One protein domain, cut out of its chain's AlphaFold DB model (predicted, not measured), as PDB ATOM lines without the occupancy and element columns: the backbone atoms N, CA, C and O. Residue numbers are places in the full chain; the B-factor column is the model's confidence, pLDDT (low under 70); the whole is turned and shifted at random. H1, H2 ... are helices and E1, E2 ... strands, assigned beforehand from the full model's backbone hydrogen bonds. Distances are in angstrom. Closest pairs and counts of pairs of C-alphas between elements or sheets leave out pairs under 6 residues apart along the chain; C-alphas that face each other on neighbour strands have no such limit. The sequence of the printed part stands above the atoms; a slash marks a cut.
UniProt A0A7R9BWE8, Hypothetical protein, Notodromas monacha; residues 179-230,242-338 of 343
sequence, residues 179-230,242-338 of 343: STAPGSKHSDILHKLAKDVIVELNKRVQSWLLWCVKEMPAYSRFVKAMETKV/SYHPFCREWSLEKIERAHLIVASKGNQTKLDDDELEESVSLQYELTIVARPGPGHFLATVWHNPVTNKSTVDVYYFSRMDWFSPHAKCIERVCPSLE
ATOM      1  N   SER A 179      43.541  42.864  19.776       94.31
ATOM      2  CA  SER A 179      43.227  43.754  20.894       94.31
ATOM      3  C   SER A 179      42.556  45.042  20.410       94.31
ATOM      4  O   SER A 179      43.028  45.678  19.471       94.31
ATOM      5  N   THR A 180      41.472  45.430  21.082       94.31
ATOM      6  CA  THR A 180      40.779  46.717  20.902       94.31
ATOM      7  C   THR A 180      41.273  47.785  21.883       94.31
ATOM      8  O   THR A 180      40.782  48.912  21.861       94.31
ATOM      9  N   ALA A 181      42.239  47.450  22.751       93.50
ATOM     10  CA  ALA A 181      42.751  48.365  23.763       93.50
ATOM     11  C   ALA A 181      43.479  49.563  23.120       93.50
ATOM     12  O   ALA A 181      44.200  49.372  22.127       93.50
ATOM     13  N   PRO A 182      43.347  50.776  23.692       91.75
ATOM     14  CA  PRO A 182      44.080  51.950  23.228       91.75
ATOM     15  C   PRO A 182      45.591  51.694  23.173       91.75
ATOM     16  O   PRO A 182      46.160  51.112  24.094       91.75
ATOM     17  N   GLY A 183      46.239  52.121  22.087       89.75
ATOM     18  CA  GLY A 183      47.687  51.965  21.890       89.75
ATOM     19  C   GLY A 183      48.147  50.566  21.453       89.75
ATOM     20  O   GLY A 183      49.341  50.353  21.257       89.75
ATOM     21  N   SER A 184      47.235  49.606  21.270       92.44
ATOM     22  CA  SER A 184      47.572  48.303  20.678       92.44
ATOM     23  C   SER A 184      47.907  48.412  19.178       92.44
ATOM     24  O   SER A 184      47.445  49.334  18.505       92.44
ATOM     25  N   LYS A 185      48.643  47.424  18.626       90.25
ATOM     26  CA  LYS A 185      49.085  47.374  17.205       90.25
ATOM     27  C   LYS A 185      47.960  47.665  16.198       90.25
ATOM     28  O   LYS A 185      48.219  48.259  15.159       90.25
ATOM     29  N   HIS A 186      46.723  47.256  16.495       90.50
ATOM     30  CA  HIS A 186      45.575  47.407  15.593       90.50
ATOM     31  C   HIS A 186      44.605  48.532  16.001       90.50
ATOM     32  O   HIS A 186      43.628  48.761  15.296       90.50
ATOM     33  N   SER A 187      44.842  49.250  17.105       92.19
ATOM     34  CA  SER A 187      43.890  50.223  17.663       92.19
ATOM     35  C   SER A 187      43.396  51.242  16.627       92.19
ATOM     36  O   SER A 187      42.186  51.402  16.445       92.19
ATOM     37  N   ASP A 188      44.313  51.898  15.915       93.00
ATOM     38  CA  ASP A 188      43.971  52.985  14.990       93.00
ATOM     39  C   ASP A 188      43.195  52.481  13.773       93.00
ATOM     40  O   ASP A 188      42.177  53.065  13.384       93.00
ATOM     41  N   ILE A 189      43.628  51.349  13.206       94.94
ATOM     42  CA  ILE A 189      42.934  50.751  12.069       94.94
ATOM     43  C   ILE A 189      41.541  50.265  12.474       94.94
ATOM     44  O   ILE A 189      40.576  50.539  11.767       94.94
ATOM     45  N   LEU A 190      41.386  49.636  13.641       96.56
ATOM     46  CA  LEU A 190      40.082  49.182  14.123       96.56
ATOM     47  C   LEU A 190      39.103  50.351  14.305       96.56
ATOM     48  O   LEU A 190      37.953  50.247  13.881       96.56
ATOM     49  N   HIS A 191      39.556  51.485  14.850       96.31
ATOM     50  CA  HIS A 191      38.728  52.691  14.977       96.31
ATOM     51  C   HIS A 191      38.329  53.282  13.625       96.31
ATOM     52  O   HIS A 191      37.177  53.692  13.460       96.31
ATOM     53  N   LYS A 192      39.240  53.305  12.645       95.75
ATOM     54  CA  LYS A 192      38.913  53.720  11.275       95.75
ATOM     55  C   LYS A 192      37.833  52.815  10.676       95.75
ATOM     56  O   LYS A 192      36.802  53.310  10.234       95.75
ATOM     57  N   LEU A 193      38.045  51.498  10.699       96.50
ATOM     58  CA  LEU A 193      37.112  50.538  10.108       96.50
ATOM     59  C   LEU A 193      35.741  50.578  10.798       96.50
ATOM     60  O   LEU A 193      34.720  50.531  10.121       96.50
ATOM     61  N   ALA A 194      35.696  50.730  12.123       96.69
ATOM     62  CA  ALA A 194      34.443  50.879  12.860       96.69
ATOM     63  C   ALA A 194      33.673  52.154  12.464       96.69
ATOM     64  O   ALA A 194      32.450  52.120  12.345       96.69
ATOM     65  N   LYS A 195      34.370  53.270  12.208       96.06
ATOM     66  CA  LYS A 195      33.741  54.489  11.671       96.06
ATOM     67  C   LYS A 195      33.216  54.279  10.252       96.06
ATOM     68  O   LYS A 195      32.087  54.670   9.978       96.06
ATOM     69  N   ASP A 196      33.984  53.615   9.388       95.88
ATOM     70  CA  ASP A 196      33.555  53.292   8.019       95.88
ATOM     71  C   ASP A 196      32.278  52.423   8.022       95.88
ATOM     72  O   ASP A 196      31.372  52.635   7.217       95.88
ATOM     73  N   VAL A 197      32.163  51.499   8.984       95.06
ATOM     74  CA  VAL A 197      30.959  50.683   9.229       95.06
ATOM     75  C   VAL A 197      29.746  51.543   9.590       95.06
ATOM     76  O   VAL A 197      28.678  51.350   9.012       95.06
ATOM     77  N   ILE A 198      29.894  52.515  10.496       94.94
ATOM     78  CA  ILE A 198      28.808  53.440  10.861       94.94
ATOM     79  C   ILE A 198      28.393  54.324   9.678       94.94
ATOM     80  O   ILE A 198      27.200  54.527   9.451       94.94
ATOM     81  N   VAL A 199      29.359  54.819   8.901       94.06
ATOM     82  CA  VAL A 199      29.087  55.637   7.710       94.06
ATOM     83  C   VAL A 199      28.260  54.853   6.692       94.06
ATOM     84  O   VAL A 199      27.234  55.354   6.226       94.06
ATOM     85  N   GLU A 200      28.654  53.619   6.370       92.12
ATOM     86  CA  GLU A 200      27.912  52.798   5.406       92.12
ATOM     87  C   GLU A 200      26.529  52.391   5.943       92.12
ATOM     88  O   GLU A 200      25.553  52.400   5.190       92.12
ATOM     89  N   LEU A 201      26.407  52.121   7.249       89.94
ATOM     90  CA  LEU A 201      25.124  51.855   7.904       89.94
ATOM     91  C   LEU A 201      24.147  53.031   7.736       89.94
ATOM     92  O   LEU A 201      23.032  52.839   7.246       89.94
ATOM     93  N   ASN A 202      24.574  54.248   8.084       90.94
ATOM     94  CA  ASN A 202      23.745  55.451   7.968       90.94
ATOM     95  C   ASN A 202      23.379  55.742   6.510       90.94
ATOM     96  O   ASN A 202      22.212  55.977   6.191       90.94
ATOM     97  N   LYS A 203      24.351  55.646   5.598       87.88
ATOM     98  CA  LYS A 203      24.123  55.807   4.158       87.88
ATOM     99  C   LYS A 203      23.077  54.820   3.641       87.88
ATOM    100  O   LYS A 203      22.202  55.207   2.860       87.88
ATOM    101  N   ARG A 204      23.128  53.554   4.075       81.00
ATOM    102  CA  ARG A 204      22.155  52.548   3.648       81.00
ATOM    103  C   ARG A 204      20.754  52.888   4.123       81.00
ATOM    104  O   ARG A 204      19.853  52.891   3.287       81.00
ATOM    105  N   VAL A 205      20.592  53.198   5.411       82.81
ATOM    106  CA  VAL A 205      19.306  53.594   6.002       82.81
ATOM    107  C   VAL A 205      18.672  54.722   5.191       82.81
ATOM    108  O   VAL A 205      17.537  54.577   4.750       82.81
ATOM    109  N   GLN A 206      19.432  55.778   4.891       79.50
ATOM    110  CA  GLN A 206      18.934  56.908   4.099       79.50
ATOM    111  C   GLN A 206      18.551  56.497   2.669       79.50
ATOM    112  O   GLN A 206      17.443  56.773   2.210       79.50
ATOM    113  N   SER A 207      19.432  55.777   1.963       77.12
ATOM    114  CA  SER A 207      19.187  55.373   0.568       77.12
ATOM    115  C   SER A 207      17.958  54.468   0.401       77.12
ATOM    116  O   SER A 207      17.205  54.597  -0.563       77.12
ATOM    117  N   TRP A 208      17.743  53.545   1.339       75.62
ATOM    118  CA  TRP A 208      16.646  52.583   1.295       75.62
ATOM    119  C   TRP A 208      15.335  53.168   1.784       75.62
ATOM    120  O   TRP A 208      14.289  52.802   1.259       75.62
ATOM    121  N   LEU A 209      15.385  54.098   2.735       72.50
ATOM    122  CA  LEU A 209      14.207  54.828   3.177       72.50
ATOM    123  C   LEU A 209      13.612  55.625   2.011       72.50
ATOM    124  O   LEU A 209      12.417  55.517   1.748       72.50
ATOM    125  N   LEU A 210      14.463  56.329   1.256       72.00
ATOM    126  CA  LEU A 210      14.065  57.045   0.042       72.00
ATOM    127  C   LEU A 210      13.415  56.113  -0.990       72.00
ATOM    128  O   LEU A 210      12.368  56.438  -1.547       72.00
ATOM    129  N   TRP A 211      14.010  54.939  -1.225       74.50
ATOM    130  CA  TRP A 211      13.453  53.945  -2.143       74.50
ATOM    131  C   TRP A 211      12.100  53.399  -1.661       74.50
ATOM    132  O   TRP A 211      11.132  53.409  -2.414       74.50
ATOM    133  N   CYS A 212      11.998  52.979  -0.398       72.56
ATOM    134  CA  CYS A 212      10.770  52.418   0.166       72.56
ATOM    135  C   CYS A 212       9.608  53.419   0.142       72.56
ATOM    136  O   CYS A 212       8.500  53.057  -0.243       72.56
ATOM    137  N   VAL A 213       9.857  54.682   0.500       66.31
ATOM    138  CA  VAL A 213       8.843  55.748   0.448       66.31
ATOM    139  C   VAL A 213       8.332  55.963  -0.979       66.31
ATOM    140  O   VAL A 213       7.134  56.170  -1.177       66.31
ATOM    141  N   LYS A 214       9.219  55.879  -1.976       67.75
ATOM    142  CA  LYS A 214       8.869  56.068  -3.386       67.75
ATOM    143  C   LYS A 214       8.082  54.890  -3.973       67.75
ATOM    144  O   LYS A 214       7.155  55.111  -4.745       67.75
ATOM    145  N   GLU A 215       8.446  53.659  -3.616       67.75
ATOM    146  CA  GLU A 215       7.966  52.450  -4.300       67.75
ATOM    147  C   GLU A 215       6.844  51.696  -3.552       67.75
ATOM    148  O   GLU A 215       6.225  50.806  -4.132       67.75
ATOM    149  N   MET A 216       6.531  52.025  -2.288       62.75
ATOM    150  CA  MET A 216       5.485  51.341  -1.501       62.75
ATOM    151  C   MET A 216       4.062  51.876  -1.794       62.75
ATOM    152  O   MET A 216       3.706  52.982  -1.364       62.75
ATOM    153  N   PRO A 217       3.152  51.075  -2.392       56.91
ATOM    154  CA  PRO A 217       1.790  51.517  -2.723       56.91
ATOM    155  C   PRO A 217       0.905  51.786  -1.495       56.91
ATOM    156  O   PRO A 217      -0.035  52.576  -1.567       56.91
ATOM    157  N   ALA A 218       1.176  51.131  -0.358       54.91
ATOM    158  CA  ALA A 218       0.410  51.302   0.879       54.91
ATOM    159  C   ALA A 218       0.699  52.650   1.566       54.91
ATOM    160  O   ALA A 218      -0.230  53.309   2.033       54.91
ATOM    161  N   TYR A 219       1.960  53.095   1.550       55.78
ATOM    162  CA  TYR A 219       2.353  54.420   2.028       55.78
ATOM    163  C   TYR A 219       1.760  55.517   1.134       55.78
ATOM    164  O   TYR A 219       1.123  56.439   1.633       55.78
ATOM    165  N   SER A 220       1.829  55.339  -0.191       55.41
ATOM    166  CA  SER A 220       1.160  56.203  -1.176       55.41
ATOM    167  C   SER A 220      -0.343  56.378  -0.903       55.41
ATOM    168  O   SER A 220      -0.859  57.494  -0.971       55.41
ATOM    169  N   ARG A 221      -1.057  55.297  -0.558       57.75
ATOM    170  CA  ARG A 221      -2.489  55.349  -0.212       57.75
ATOM    171  C   ARG A 221      -2.749  56.042   1.123       57.75
ATOM    172  O   ARG A 221      -3.719  56.785   1.219       57.75
ATOM    173  N   PHE A 222      -1.906  55.814   2.131       55.75
ATOM    174  CA  PHE A 222      -2.037  56.449   3.444       55.75
ATOM    175  C   PHE A 222      -1.768  57.958   3.373       55.75
ATOM    176  O   PHE A 222      -2.554  58.738   3.900       55.75
ATOM    177  N   VAL A 223      -0.724  58.374   2.648       55.09
ATOM    178  CA  VAL A 223      -0.415  59.788   2.383       55.09
ATOM    179  C   VAL A 223      -1.550  60.448   1.600       55.09
ATOM    180  O   VAL A 223      -2.084  61.443   2.073       55.09
ATOM    181  N   LYS A 224      -2.042  59.835   0.513       56.66
ATOM    182  CA  LYS A 224      -3.228  60.336  -0.212       56.66
ATOM    183  C   LYS A 224      -4.486  60.438   0.658       56.66
ATOM    184  O   LYS A 224      -5.297  61.334   0.460       56.66
ATOM    185  N   ALA A 225      -4.683  59.518   1.603       55.09
ATOM    186  CA  ALA A 225      -5.822  59.542   2.524       55.09
ATOM    187  C   ALA A 225      -5.667  60.571   3.661       55.09
ATOM    188  O   ALA A 225      -6.666  61.003   4.236       55.09
ATOM    189  N   MET A 226      -4.433  60.955   3.997       53.47
ATOM    190  CA  MET A 226      -4.141  62.046   4.930       53.47
ATOM    191  C   MET A 226      -4.240  63.408   4.232       53.47
ATOM    192  O   MET A 226      -4.808  64.333   4.804       53.47
ATOM    193  N   GLU A 227      -3.796  63.514   2.976       52.66
ATOM    194  CA  GLU A 227      -3.942  64.705   2.124       52.66
ATOM    195  C   GLU A 227      -5.412  65.103   1.919       52.66
ATOM    196  O   GLU A 227      -5.731  66.287   1.888       52.66
ATOM    197  N   THR A 228      -6.339  64.140   1.855       49.25
ATOM    198  CA  THR A 228      -7.779  64.421   1.696       49.25
ATOM    199  C   THR A 228      -8.488  64.880   2.976       49.25
ATOM    200  O   THR A 228      -9.664  65.236   2.910       49.25
ATOM    201  N   LYS A 229      -7.812  64.894   4.135       45.41
ATOM    202  CA  LYS A 229      -8.383  65.305   5.435       45.41
ATOM    203  C   LYS A 229      -7.789  66.589   6.025       45.41
ATOM    204  O   LYS A 229      -8.219  66.995   7.105       45.41
ATOM    205  N   VAL A 230      -6.839  67.241   5.354       46.44
ATOM    206  CA  VAL A 230      -6.295  68.528   5.816       46.44
ATOM    207  C   VAL A 230      -7.241  69.654   5.392       46.44
ATOM    208  O   VAL A 230      -7.358  69.977   4.214       46.44
ATOM    209  N   SER A 242      10.354  67.978   5.499       37.84
ATOM    210  CA  SER A 242      10.101  68.076   6.948       37.84
ATOM    211  C   SER A 242       9.781  66.733   7.609       37.84
ATOM    212  O   SER A 242       9.359  66.707   8.768       37.84
ATOM    213  N   TYR A 243       9.945  65.609   6.903       47.19
ATOM    214  CA  TYR A 243       9.821  64.295   7.527       47.19
ATOM    215  C   TYR A 243      10.991  64.109   8.492       47.19
ATOM    216  O   TYR A 243      12.133  63.926   8.076       47.19
ATOM    217  N   HIS A 244      10.698  64.176   9.796       48.78
ATOM    218  CA  HIS A 244      11.619  63.744  10.843       48.78
ATOM    219  C   HIS A 244      12.214  62.400  10.406       48.78
ATOM    220  O   HIS A 244      11.435  61.523  10.011       48.78
ATOM    221  N   PRO A 245      13.547  62.222  10.416       59.25
ATOM    222  CA  PRO A 245      14.133  60.993   9.918       59.25
ATOM    223  C   PRO A 245      13.513  59.846  10.714       59.25
ATOM    224  O   PRO A 245      13.567  59.851  11.947       59.25
ATOM    225  N   PHE A 246      12.829  58.933  10.008       72.31
ATOM    226  CA  PHE A 246      12.168  57.789  10.637       72.31
ATOM    227  C   PHE A 246      13.190  57.065  11.518       72.31
ATOM    228  O   PHE A 246      12.933  56.789  12.681       72.31
ATOM    229  N   CYS A 247      14.399  56.887  10.990       83.19
ATOM    230  CA  CYS A 247      15.528  56.308  11.695       83.19
ATOM    231  C   CYS A 247      16.537  57.390  12.087       83.19
ATOM    232  O   CYS A 247      16.965  58.178  11.245       83.19
ATOM    233  N   ARG A 248      16.979  57.389  13.341       88.50
ATOM    234  CA  ARG A 248      18.100  58.200  13.815       88.50
ATOM    235  C   ARG A 248      19.420  57.731  13.213       88.50
ATOM    236  O   ARG A 248      19.601  56.551  12.916       88.50
ATOM    237  N   GLU A 249      20.350  58.672  13.073       90.81
ATOM    238  CA  GLU A 249      21.714  58.356  12.665       90.81
ATOM    239  C   GLU A 249      22.476  57.663  13.792       90.81
ATOM    240  O   GLU A 249      22.425  58.066  14.957       90.81
ATOM    241  N   TRP A 250      23.214  56.628  13.413       93.12
ATOM    242  CA  TRP A 250      24.100  55.911  14.302       93.12
ATOM    243  C   TRP A 250      25.423  56.650  14.491       93.12
ATOM    244  O   TRP A 250      25.975  57.239  13.563       93.12
ATOM    245  N   SER A 251      25.977  56.538  15.688       96.12
ATOM    246  CA  SER A 251      27.327  56.966  16.050       96.12
ATOM    247  C   SER A 251      28.055  55.814  16.735       96.12
ATOM    248  O   SER A 251      27.433  55.007  17.427       96.12
ATOM    249  N   LEU A 252      29.369  55.704  16.527       96.56
ATOM    250  CA  LEU A 252      30.181  54.676  17.178       96.56
ATOM    251  C   LEU A 252      30.284  54.973  18.680       96.56
ATOM    252  O   LEU A 252      30.763  56.039  19.054       96.56
ATOM    253  N   GLU A 253      29.891  54.023  19.526       96.06
ATOM    254  CA  GLU A 253      30.131  54.092  20.971       96.06
ATOM    255  C   GLU A 253      31.434  53.390  21.344       96.06
ATOM    256  O   GLU A 253      32.309  53.997  21.957       96.06
ATOM    257  N   LYS A 254      31.579  52.116  20.964       95.25
ATOM    258  CA  LYS A 254      32.796  51.335  21.219       95.25
ATOM    259  C   LYS A 254      32.951  50.165  20.256       95.25
ATOM    260  O   LYS A 254      31.990  49.706  19.638       95.25
ATOM    261  N   ILE A 255      34.173  49.648  20.184       96.00
ATOM    262  CA  ILE A 255      34.485  48.367  19.549       96.00
ATOM    263  C   ILE A 255      34.496  47.314  20.655       96.00
ATOM    264  O   ILE A 255      35.369  47.329  21.517       96.00
ATOM    265  N   GLU A 256      33.508  46.424  20.644       93.38
ATOM    266  CA  GLU A 256      33.370  45.372  21.654       93.38
ATOM    267  C   GLU A 256      34.433  44.290  21.446       93.38
ATOM    268  O   GLU A 256      35.112  43.886  22.383       93.38
ATOM    269  N   ARG A 257      34.580  43.820  20.200       93.19
ATOM    270  CA  ARG A 257      35.538  42.776  19.810       93.19
ATOM    271  C   ARG A 257      35.973  42.961  18.370       93.19
ATOM    272  O   ARG A 257      35.193  43.423  17.534       93.19
ATOM    273  N   ALA A 258      37.179  42.506  18.069       94.62
ATOM    274  CA  ALA A 258      37.712  42.506  16.722       94.62
ATOM    275  C   ALA A 258      38.489  41.218  16.445       94.62
ATOM    276  O   ALA A 258      39.245  40.728  17.282       94.62
ATOM    277  N   HIS A 259      38.311  40.690  15.239       92.75
ATOM    278  CA  HIS A 259      39.064  39.547  14.753       92.75
ATOM    279  C   HIS A 259      39.641  39.839  13.376       92.75
ATOM    280  O   HIS A 259      38.953  40.386  12.515       92.75
ATOM    281  N   LEU A 260      40.877  39.408  13.151       91.81
ATOM    282  CA  LEU A 260      41.464  39.284  11.827       91.81
ATOM    283  C   LEU A 260      41.102  37.906  11.263       91.81
ATOM    284  O   LEU A 260      41.369  36.879  11.892       91.81
ATOM    285  N   ILE A 261      40.473  37.873  10.091       88.31
ATOM    286  CA  ILE A 261      40.197  36.636   9.362       88.31
ATOM    287  C   ILE A 261      41.453  36.286   8.567       88.31
ATOM    288  O   ILE A 261      41.843  36.990   7.637       88.31
ATOM    289  N   VAL A 262      42.090  35.185   8.954       82.06
ATOM    290  CA  VAL A 262      43.331  34.708   8.350       82.06
ATOM    291  C   VAL A 262      42.983  33.749   7.218       82.06
ATOM    292  O   VAL A 262      42.228  32.789   7.405       82.06
ATOM    293  N   ALA A 263      43.532  33.991   6.028       66.62
ATOM    294  CA  ALA A 263      43.399  33.052   4.923       66.62
ATOM    295  C   ALA A 263      44.040  31.711   5.315       66.62
ATOM    296  O   ALA A 263      45.205  31.650   5.703       66.62
ATOM    297  N   SER A 264      43.279  30.621   5.214       54.53
ATOM    298  CA  SER A 264      43.805  29.276   5.441       54.53
ATOM    299  C   SER A 264      44.752  28.888   4.299       54.53
ATOM    300  O   SER A 264      44.318  28.263   3.333       54.53
ATOM    301  N   LYS A 265      46.046  29.223   4.391       44.59
ATOM    302  CA  LYS A 265      47.078  28.510   3.623       44.59
ATOM    303  C   LYS A 265      47.174  27.101   4.231       44.59
ATOM    304  O   LYS A 265      47.299  26.959   5.444       44.59
ATOM    305  N   GLY A 266      46.982  26.055   3.424       39.25
ATOM    306  CA  GLY A 266      46.959  24.667   3.907       39.25
ATOM    307  C   GLY A 266      48.160  24.330   4.803       39.25
ATOM    308  O   GLY A 266      49.266  24.778   4.533       39.25
ATOM    309  N   ASN A 267      47.929  23.560   5.876       33.75
ATOM    310  CA  ASN A 267      48.935  23.008   6.800       33.75
ATOM    311  C   ASN A 267      50.068  23.946   7.286       33.75
ATOM    312  O   ASN A 267      51.130  23.462   7.669       33.75
ATOM    313  N   GLN A 268      49.848  25.260   7.358       40.00
ATOM    314  CA  GLN A 268      50.749  26.174   8.066       40.00
ATOM    315  C   GLN A 268      50.014  26.805   9.250       40.00
ATOM    316  O   GLN A 268      49.085  27.591   9.092       40.00
ATOM    317  N   THR A 269      50.417  26.417  10.459       37.06
ATOM    318  CA  THR A 269      49.860  26.881  11.741       37.06
ATOM    319  C   THR A 269      50.533  28.143  12.286       37.06
ATOM    320  O   THR A 269      50.245  28.540  13.412       37.06
ATOM    321  N   LYS A 270      51.397  28.809  11.515       37.59
ATOM    322  CA  LYS A 270      52.000  30.088  11.898       37.59
ATOM    323  C   LYS A 270      52.158  30.969  10.666       37.59
ATOM    324  O   LYS A 270      52.996  30.693   9.822       37.59
ATOM    325  N   LEU A 271      51.316  31.990  10.570       44.66
ATOM    326  CA  LEU A 271      51.664  33.217   9.866       44.66
ATOM    327  C   LEU A 271      52.064  34.183  10.979       44.66
ATOM    328  O   LEU A 271      51.222  34.520  11.818       44.66
ATOM    329  N   ASP A 272      53.349  34.522  11.051       45.16
ATOM    330  CA  ASP A 272      53.803  35.616  11.903       45.16
ATOM    331  C   ASP A 272      53.158  36.919  11.405       45.16
ATOM    332  O   ASP A 272      52.931  37.100  10.206       45.16
ATOM    333  N   ASP A 273      52.814  37.818  12.334       48.75
ATOM    334  CA  ASP A 273      52.045  39.049  12.063       48.75
ATOM    335  C   ASP A 273      52.725  40.021  11.080       48.75
ATOM    336  O   ASP A 273      52.122  41.030  10.708       48.75
ATOM    337  N   ASP A 274      53.962  39.733  10.685       50.41
ATOM    338  CA  ASP A 274      54.797  40.568   9.828       50.41
ATOM    339  C   ASP A 274      54.918  40.016   8.386       50.41
ATOM    340  O   ASP A 274      55.453  40.700   7.520       50.41
ATOM    341  N   GLU A 275      54.352  38.836   8.081       47.62
ATOM    342  CA  GLU A 275      54.348  38.219   6.733       47.62
ATOM    343  C   GLU A 275      53.020  38.391   5.959       47.62
ATOM    344  O   GLU A 275      52.737  37.682   4.987       47.62
ATOM    345  N   LEU A 276      52.165  39.335   6.356       52.50
ATOM    346  CA  LEU A 276      50.990  39.709   5.559       52.50
ATOM    347  C   LEU A 276      51.433  40.586   4.375       52.50
ATOM    348  O   LEU A 276      51.375  41.810   4.433       52.50
ATOM    349  N   GLU A 277      51.909  39.908   3.325       45.06
ATOM    350  CA  GLU A 277      52.402  40.449   2.052       45.06
ATOM    351  C   GLU A 277      51.584  41.643   1.524       45.06
ATOM    352  O   GLU A 277      50.349  41.628   1.499       45.06
ATOM    353  N   GLU A 278      52.314  42.632   0.997       44.84
ATOM    354  CA  GLU A 278      51.917  43.950   0.463       44.84
ATOM    355  C   GLU A 278      50.875  43.955  -0.685       44.84
ATOM    356  O   GLU A 278      50.681  44.963  -1.362       44.84
ATOM    357  N   SER A 279      50.149  42.860  -0.920       46.38
ATOM    358  CA  SER A 279      49.122  42.749  -1.966       46.38
ATOM    359  C   SER A 279      47.776  42.191  -1.491       46.38
ATOM    360  O   SER A 279      46.810  42.184  -2.260       46.38
ATOM    361  N   VAL A 280      47.662  41.754  -0.231       69.25
ATOM    362  CA  VAL A 280      46.458  41.066   0.254       69.25
ATOM    363  C   VAL A 280      45.536  42.036   0.993       69.25
ATOM    364  O   VAL A 280      45.893  42.627   2.009       69.25
ATOM    365  N   SER A 281      44.308  42.188   0.490       81.25
ATOM    366  CA  SER A 281      43.225  42.837   1.235       81.25
ATOM    367  C   SER A 281      42.958  42.047   2.520       81.25
ATOM    368  O   SER A 281      42.564  40.880   2.464       81.25
ATOM    369  N   LEU A 282      43.197  42.671   3.672       89.88
ATOM    370  CA  LEU A 282      42.951  42.100   4.991       89.88
ATOM    371  C   LEU A 282      41.458  42.100   5.283       89.88
ATOM    372  O   LEU A 282      40.750  43.040   4.929       89.88
ATOM    373  N   GLN A 283      40.976  41.075   5.974       91.62
ATOM    374  CA  GLN A 283      39.568  40.968   6.318       91.62
ATOM    375  C   GLN A 283      39.392  40.975   7.835       91.62
ATOM    376  O   GLN A 283      39.929  40.121   8.533       91.62
ATOM    377  N   TYR A 284      38.614  41.924   8.343       93.25
ATOM    378  CA  TYR A 284      38.308  42.080   9.760       93.25
ATOM    379  C   TYR A 284      36.843  41.744  10.031       93.25
ATOM    380  O   TYR A 284      35.957  42.080   9.246       93.25
ATOM    381  N   GLU A 285      36.570  41.105  11.163       93.19
ATOM    382  CA  GLU A 285      35.225  40.949  11.714       93.19
ATOM    383  C   GLU A 285      35.125  41.773  13.002       93.19
ATOM    384  O   GLU A 285      35.836  41.510  13.975       93.19
ATOM    385  N   LEU A 286      34.268  42.794  12.993       94.44
ATOM    386  CA  LEU A 286      34.114  43.757  14.080       94.44
ATOM    387  C   LEU A 286      32.753  43.572  14.742       94.44
ATOM    388  O   LEU A 286      31.727  43.615  14.068       94.44
ATOM    389  N   THR A 287      32.746  43.405  16.062       93.69
ATOM    390  CA  THR A 287      31.550  43.624  16.880       93.69
ATOM    391  C   THR A 287      31.631  45.041  17.435       93.69
ATOM    392  O   THR A 287      32.529  45.333  18.224       93.69
ATOM    393  N   ILE A 288      30.716  45.915  17.033       94.50
ATOM    394  CA  ILE A 288      30.658  47.304  17.496       94.50
ATOM    395  C   ILE A 288      29.363  47.567  18.258       94.50
ATOM    396  O   ILE A 288      28.343  46.921  18.012       94.50
ATOM    397  N   VAL A 289      29.424  48.534  19.168       94.62
ATOM    398  CA  VAL A 289      28.260  49.126  19.824       94.62
ATOM    399  C   VAL A 289      28.085  50.534  19.277       94.62
ATOM    400  O   VAL A 289      29.048  51.303  19.209       94.62
ATOM    401  N   ALA A 290      26.868  50.857  18.863       94.38
ATOM    402  CA  ALA A 290      26.496  52.146  18.306       94.38
ATOM    403  C   ALA A 290      25.371  52.801  19.117       94.38
ATOM    404  O   ALA A 290      24.600  52.110  19.771       94.38
ATOM    405  N   ARG A 291      25.248  54.125  19.025       94.12
ATOM    406  CA  ARG A 291      24.155  54.924  19.609       94.12
ATOM    407  C   ARG A 291      23.351  55.620  18.520       94.12
ATOM    408  O   ARG A 291      23.965  55.968  17.516       94.12
ATOM    409  N   PRO A 292      22.058  55.925  18.725       89.81
ATOM    410  CA  PRO A 292      21.279  55.816  19.972       89.81
ATOM    411  C   PRO A 292      20.859  54.383  20.359       89.81
ATOM    412  O   PRO A 292      20.645  53.542  19.499       89.81
ATOM    413  N   GLY A 293      20.719  54.112  21.663       82.94
ATOM    414  CA  GLY A 293      20.364  52.779  22.186       82.94
ATOM    415  C   GLY A 293      21.522  51.766  22.166       82.94
ATOM    416  O   GLY A 293      22.639  52.134  21.812       82.94
ATOM    417  N   PRO A 294      21.300  50.502  22.575       80.88
ATOM    418  CA  PRO A 294      22.346  49.477  22.627       80.88
ATOM    419  C   PRO A 294      22.585  48.849  21.243       80.88
ATOM    420  O   PRO A 294      22.155  47.739  20.946       80.88
ATOM    421  N   GLY A 295      23.252  49.600  20.369       89.88
ATOM    422  CA  GLY A 295      23.527  49.311  18.965       89.88
ATOM    423  C   GLY A 295      24.468  48.136  18.634       89.88
ATOM    424  O   GLY A 295      25.537  48.434  18.119       89.88
ATOM    425  N   HIS A 296      24.174  46.854  18.890       91.81
ATOM    426  CA  HIS A 296      25.117  45.754  18.610       91.81
ATOM    427  C   HIS A 296      25.129  45.278  17.146       91.81
ATOM    428  O   HIS A 296      24.256  44.531  16.693       91.81
ATOM    429  N   PHE A 297      26.193  45.633  16.424       92.00
ATOM    430  CA  PHE A 297      26.415  45.216  15.039       92.00
ATOM    431  C   PHE A 297      27.640  44.317  14.908       92.00
ATOM    432  O   PHE A 297      28.703  44.607  15.455       92.00
ATOM    433  N   LEU A 298      27.500  43.253  14.121       92.38
ATOM    434  CA  LEU A 298      28.601  42.446  13.617       92.38
ATOM    435  C   LEU A 298      28.811  42.782  12.143       92.38
ATOM    436  O   LEU A 298      27.914  42.554  11.332       92.38
ATOM    437  N   ALA A 299      29.986  43.292  11.792       93.38
ATOM    438  CA  ALA A 299      30.333  43.663  10.425       93.38
ATOM    439  C   ALA A 299      31.582  42.918   9.955       93.38
ATOM    440  O   ALA A 299      32.518  42.699  10.724       93.38
ATOM    441  N   THR A 300      31.613  42.543   8.678       93.12
ATOM    442  CA  THR A 300      32.839  42.078   8.020       93.12
ATOM    443  C   THR A 300      33.349  43.157   7.075       93.12
ATOM    444  O   THR A 300      32.614  43.614   6.204       93.12
ATOM    445  N   VAL A 301      34.603  43.563   7.261       94.19
ATOM    446  CA  VAL A 301      35.227  44.696   6.574       94.19
ATOM    447  C   VAL A 301      36.494  44.232   5.877       94.19
ATOM    448  O   VAL A 301      37.321  43.553   6.478       94.19
ATOM    449  N   TRP A 302      36.668  44.626   4.621       92.56
ATOM    450  CA  TRP A 302      37.915  44.429   3.892       92.56
ATOM    451  C   TRP A 302      38.734  45.705   3.957       92.56
ATOM    452  O   TRP A 302      38.186  46.801   3.869       92.56
ATOM    453  N   HIS A 303      40.042  45.572   4.100       92.75
ATOM    454  CA  HIS A 303      40.959  46.684   4.218       92.75
ATOM    455  C   HIS A 303      42.212  46.428   3.393       92.75
ATOM    456  O   HIS A 303      42.911  45.438   3.589       92.75
ATOM    457  N   ASN A 304      42.519  47.354   2.493       90.75
ATOM    458  CA  ASN A 304      43.775  47.357   1.772       90.75
ATOM    459  C   ASN A 304      44.777  48.253   2.533       90.75
ATOM    460  O   ASN A 304      44.572  49.472   2.559       90.75
ATOM    461  N   PRO A 305      45.845  47.681   3.125       87.06
ATOM    462  CA  PRO A 305      46.784  48.438   3.954       87.06
ATOM    463  C   PRO A 305      47.616  49.451   3.153       87.06
ATOM    464  O   PRO A 305      47.976  50.493   3.685       87.06
ATOM    465  N   VAL A 306      47.856  49.199   1.861       86.69
ATOM    466  CA  VAL A 306      48.658  50.071   0.982       86.69
ATOM    467  C   VAL A 306      47.900  51.345   0.606       86.69
ATOM    468  O   VAL A 306      48.420  52.451   0.682       86.69
ATOM    469  N   THR A 307      46.640  51.202   0.197       90.19
ATOM    470  CA  THR A 307      45.795  52.334  -0.233       90.19
ATOM    471  C   THR A 307      45.029  52.981   0.917       90.19
ATOM    472  O   THR A 307      44.350  53.987   0.714       90.19
ATOM    473  N   ASN A 308      45.071  52.368   2.102       89.44
ATOM    474  CA  ASN A 308      44.255  52.695   3.268       89.44
ATOM    475  C   ASN A 308      42.729  52.695   2.994       89.44
ATOM    476  O   ASN A 308      41.932  53.280   3.738       89.44
ATOM    477  N   LYS A 309      42.288  52.037   1.915       91.62
ATOM    478  CA  LYS A 309      40.868  51.925   1.564       91.62
ATOM    479  C   LYS A 309      40.232  50.758   2.302       91.62
ATOM    480  O   LYS A 309      40.849  49.713   2.508       91.62
ATOM    481  N   SER A 310      38.986  50.949   2.703       93.06
ATOM    482  CA  SER A 310      38.131  49.911   3.264       93.06
ATOM    483  C   SER A 310      36.975  49.631   2.311       93.06
ATOM    484  O   SER A 310      36.546  50.491   1.542       93.06
ATOM    485  N   THR A 311      36.486  48.401   2.329       91.56
ATOM    486  CA  THR A 311      35.261  48.008   1.643       91.56
ATOM    487  C   THR A 311      34.338  47.402   2.675       91.56
ATOM    488  O   THR A 311      34.675  46.432   3.357       91.56
ATOM    489  N   VAL A 312      33.180  48.031   2.793       87.25
ATOM    490  CA  VAL A 312      32.125  47.697   3.729       87.25
ATOM    491  C   VAL A 312      30.861  47.553   2.890       87.25
ATOM    492  O   VAL A 312      30.517  48.467   2.148       87.25
ATOM    493  N   ASP A 313      30.203  46.402   2.966       78.31
ATOM    494  CA  ASP A 313      28.937  46.163   2.272       78.31
ATOM    495  C   ASP A 313      27.891  45.788   3.310       78.31
ATOM    496  O   ASP A 313      28.113  44.889   4.119       78.31
ATOM    497  N   VAL A 314      26.756  46.483   3.276       70.12
ATOM    498  CA  VAL A 314      25.625  46.305   4.187       70.12
ATOM    499  C   VAL A 314      25.073  44.875   4.245       70.12
ATOM    500  O   VAL A 314      24.518  44.466   5.264       70.12
ATOM    501  N   TYR A 315      25.249  44.065   3.197       74.38
ATOM    502  CA  TYR A 315      24.887  42.644   3.227       74.38
ATOM    503  C   TYR A 315      25.780  41.816   4.167       74.38
ATOM    504  O   TYR A 315      25.385  40.726   4.590       74.38
ATOM    505  N   TYR A 316      26.940  42.354   4.549       80.88
ATOM    506  CA  TYR A 316      27.885  41.786   5.511       80.88
ATOM    507  C   TYR A 316      27.749  42.399   6.909       80.88
ATOM    508  O   TYR A 316      28.732  42.497   7.651       80.88
ATOM    509  N   PHE A 317      26.525  42.807   7.250       85.19
ATOM    510  CA  PHE A 317      26.141  43.312   8.559       85.19
ATOM    511  C   PHE A 317      25.040  42.446   9.153       85.19
ATOM    512  O   PHE A 317      23.993  42.217   8.536       85.19
ATOM    513  N   SER A 318      25.248  42.057  10.404       88.44
ATOM    514  CA  SER A 318      24.240  41.425  11.243       88.44
ATOM    515  C   SER A 318      23.953  42.303  12.452       88.44
ATOM    516  O   SER A 318      24.872  42.796  13.110       88.44
ATOM    517  N   ARG A 319      22.668  42.490  12.747       88.31
ATOM    518  CA  ARG A 319      22.205  43.090  13.995       88.31
ATOM    519  C   ARG A 319      22.040  41.976  15.021       88.31
ATOM    520  O   ARG A 319      21.321  41.015  14.753       88.31
ATOM    521  N   MET A 320      22.790  42.055  16.117       86.56
ATOM    522  CA  MET A 320      23.018  40.910  17.009       86.56
ATOM    523  C   MET A 320      22.035  40.848  18.182       86.56
ATOM    524  O   MET A 320      21.704  39.763  18.653       86.56
ATOM    525  N   ASP A 321      21.569  42.001  18.643       83.56
ATOM    526  CA  ASP A 321      20.537  42.167  19.664       83.56
ATOM    527  C   ASP A 321      19.128  42.186  19.063       83.56
ATOM    528  O   ASP A 321      18.925  42.268  17.849       83.56
ATOM    529  N   TRP A 322      18.137  42.115  19.945       81.75
ATOM    530  CA  TRP A 322      16.729  42.159  19.586       81.75
ATOM    531  C   TRP A 322      16.300  43.569  19.145       81.75
ATOM    532  O   TRP A 322      16.030  44.444  19.965       81.75
ATOM    533  N   PHE A 323      16.232  43.791  17.831       84.50
ATOM    534  CA  PHE A 323      16.041  45.123  17.241       84.50
ATOM    535  C   PHE A 323      14.594  45.472  16.866       84.50
ATOM    536  O   PHE A 323      14.314  46.639  16.606       84.50
ATOM    537  N   SER A 324      13.666  44.509  16.848       82.25
ATOM    538  CA  SER A 324      12.264  44.763  16.461       82.25
ATOM    539  C   SER A 324      11.618  45.925  17.254       82.25
ATOM    540  O   SER A 324      11.033  46.818  16.636       82.25
ATOM    541  N   PRO A 325      11.806  46.050  18.589       84.94
ATOM    542  CA  PRO A 325      11.267  47.176  19.352       84.94
ATOM    543  C   PRO A 325      11.887  48.532  18.995       84.94
ATOM    544  O   PRO A 325      11.228  49.553  19.182       84.94
ATOM    545  N   HIS A 326      13.125  48.546  18.489       87.00
ATOM    546  CA  HIS A 326      13.851  49.761  18.114       87.00
ATOM    547  C   HIS A 326      13.407  50.322  16.760       87.00
ATOM    548  O   HIS A 326      13.730  51.460  16.448       87.00
ATOM    549  N   ALA A 327      12.677  49.554  15.947       87.06
ATOM    550  CA  ALA A 327      12.375  49.903  14.559       87.06
ATOM    551  C   ALA A 327      10.873  50.103  14.271       87.06
ATOM    552  O   ALA A 327      10.456  50.135  13.113       87.06
ATOM    553  N   LYS A 328      10.041  50.294  15.305       83.81
ATOM    554  CA  LYS A 328       8.571  50.425  15.177       83.81
ATOM    555  C   LYS A 328       8.107  51.500  14.190       83.81
ATOM    556  O   LYS A 328       7.067  51.359  13.556       83.81
ATOM    557  N   CYS A 329       8.870  52.582  14.051       80.50
ATOM    558  CA  CYS A 329       8.567  53.665  13.119       80.50
ATOM    559  C   CYS A 329       8.670  53.248  11.641       80.50
ATOM    560  O   CYS A 329       8.052  53.897  10.798       80.50
ATOM    561  N   ILE A 330       9.419  52.181  11.322       80.00
ATOM    562  CA  ILE A 330       9.615  51.694   9.951       80.00
ATOM    563  C   ILE A 330       8.964  50.333   9.678       80.00
ATOM    564  O   ILE A 330       8.790  49.988   8.513       80.00
ATOM    565  N   GLU A 331       8.528  49.604  10.708       79.38
ATOM    566  CA  GLU A 331       7.917  48.264  10.612       79.38
ATOM    567  C   GLU A 331       6.825  48.171   9.529       79.38
ATOM    568  O   GLU A 331       6.783  47.233   8.741       79.38
ATOM    569  N   ARG A 332       5.960  49.186   9.414       74.06
ATOM    570  CA  ARG A 332       4.870  49.204   8.416       74.06
ATOM    571  C   ARG A 332       5.228  49.871   7.088       74.06
ATOM    572  O   ARG A 332       4.448  49.791   6.142       74.06
ATOM    573  N   VAL A 333       6.360  50.570   7.028       72.38
ATOM    574  CA  VAL A 333       6.758  51.412   5.887       72.38
ATOM    575  C   VAL A 333       7.860  50.753   5.069       72.38
ATOM    576  O   VAL A 333       7.818  50.789   3.847       72.38
ATOM    577  N   CYS A 334       8.853  50.160   5.727       78.38
ATOM    578  CA  CYS A 334       9.985  49.483   5.108       78.38
ATOM    579  C   CYS A 334      10.542  48.412   6.072       78.38
ATOM    580  O   CYS A 334      11.610  48.610   6.654       78.38
ATOM    581  N   PRO A 335       9.848  47.269   6.250       80.88
ATOM    582  CA  PRO A 335      10.267  46.222   7.193       80.88
ATOM    583  C   PRO A 335      11.698  45.707   6.948       80.88
ATOM    584  O   PRO A 335      12.417  45.323   7.867       80.88
ATOM    585  N   SER A 336      12.178  45.755   5.699       81.81
ATOM    586  CA  SER A 336      13.549  45.360   5.338       81.81
ATOM    587  C   SER A 336      14.643  46.226   5.985       81.81
ATOM    588  O   SER A 336      15.805  45.809   6.022       81.81
ATOM    589  N   LEU A 337      14.289  47.410   6.500       83.44
ATOM    590  CA  LEU A 337      15.183  48.313   7.219       83.44
ATOM    591  C   LEU A 337      15.208  48.105   8.732       83.44
ATOM    592  O   LEU A 337      16.045  48.722   9.387       83.44
ATOM    593  N   GLU A 338      14.362  47.242   9.297       86.88
ATOM    594  CA  GLU A 338      14.244  47.105  10.754       86.88
ATOM    595  C   GLU A 338      15.581  46.822  11.442       86.88
ATOM    596  O   GLU A 338      15.893  47.416  12.468       86.88
TER     597      GLU A 338
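Overview. This is residues 179 to 230 and 242 to 338 of the 343 residues of the protein "Hypothetical protein" of Notodromas monacha (UniProt A0A7R9BWE8). A strongly twisted four-stranded sheet curls round one long helix, H1, with residues 187 to 205 of the helix inside its curve, and the rest of H1 runs on beyond the sheet. At that far end residues 220 to 230, of which 220 to 227 belong to H2, stick out; at the opposite end residues 264 to 270, in the loop between E1 and E2, stick out. The printed part has 149 residues, with three named helices and four strands in the order H1 H2 E1 E2 E3 E4 H3; the sheet, E1 - E2 - E3 - E4, is antiparallel and the class is mixed. The whole is loose, a rod of 69 by 27 by 27 A with a radius of gyration of the C-alphas of 19.7 A.

Arrangement. Start with H1, residues 187 to 215, then H2, residues 217 to 227: they are close but not clearly touching, Val 213 and Tyr 219 having the closest C-alphas, 6.8 A apart. They run the same way at a steep tilt of 69 degrees, only just short of about perpendicular. Past the cut come E1, residues 251 to 261, E2, residues 282 to 291, E3, residues 295 to 304, and E4, residues 309 to 319. They form a meander, each strand the antiparallel neighbour of the one before, and each successive two form a hairpin. Look for N 256 and O 287 at 2.8 A between E1 and E2, N 286 and O 299 at 2.9 A between E2 and E3, and N 298 and O 318 at 2.9 A between E3 and E4. H1 is on one face of this sheet, giving two layers, a sheet and a helix. The closest C-alphas of H1 and E1 are Ile 198 and Ser 251, 6.4 A apart; those of H1 and E4 are Val 197 and Val 312, also 6.4 A. E1 bends by 76 degrees at residue 254 and E4 by 67 degrees at residue 315. H3, residues 324 to 327, is not on the sheet and is apart from H1. Every O i to N i+4 pair is within hydrogen-bond range in H1 and H2; H3 is too short for such a pair.

Along the chain. Find C-alpha 187 at (43.890, 50.223, 17.663); from there H1 runs 42.2 A to C-alpha 215 at (7.966, 52.450, -4.300). H2 spans 15.2 A. The strands E1, E2, E3 and E4 measure 25.0, 27.0, 26.6 and 24.1 A. H3, 5.5 A long, ends at C-alpha 327, (12.375, 49.903, 14.559).

Size, cuts and confidence. The C-alphas of Val 230 and Asn 267 are the two farthest apart, 71.6 A. Residues 231 to 241 are not printed, and C-alphas 230 and 242 are 16.4 A apart across the cut. The link from E1 to E2 is long, with 20 residues. The mean pLDDT of the printed part is 78.2; look for values under 70 at residues 213 to 230, 242 to 245 and 263 to 280.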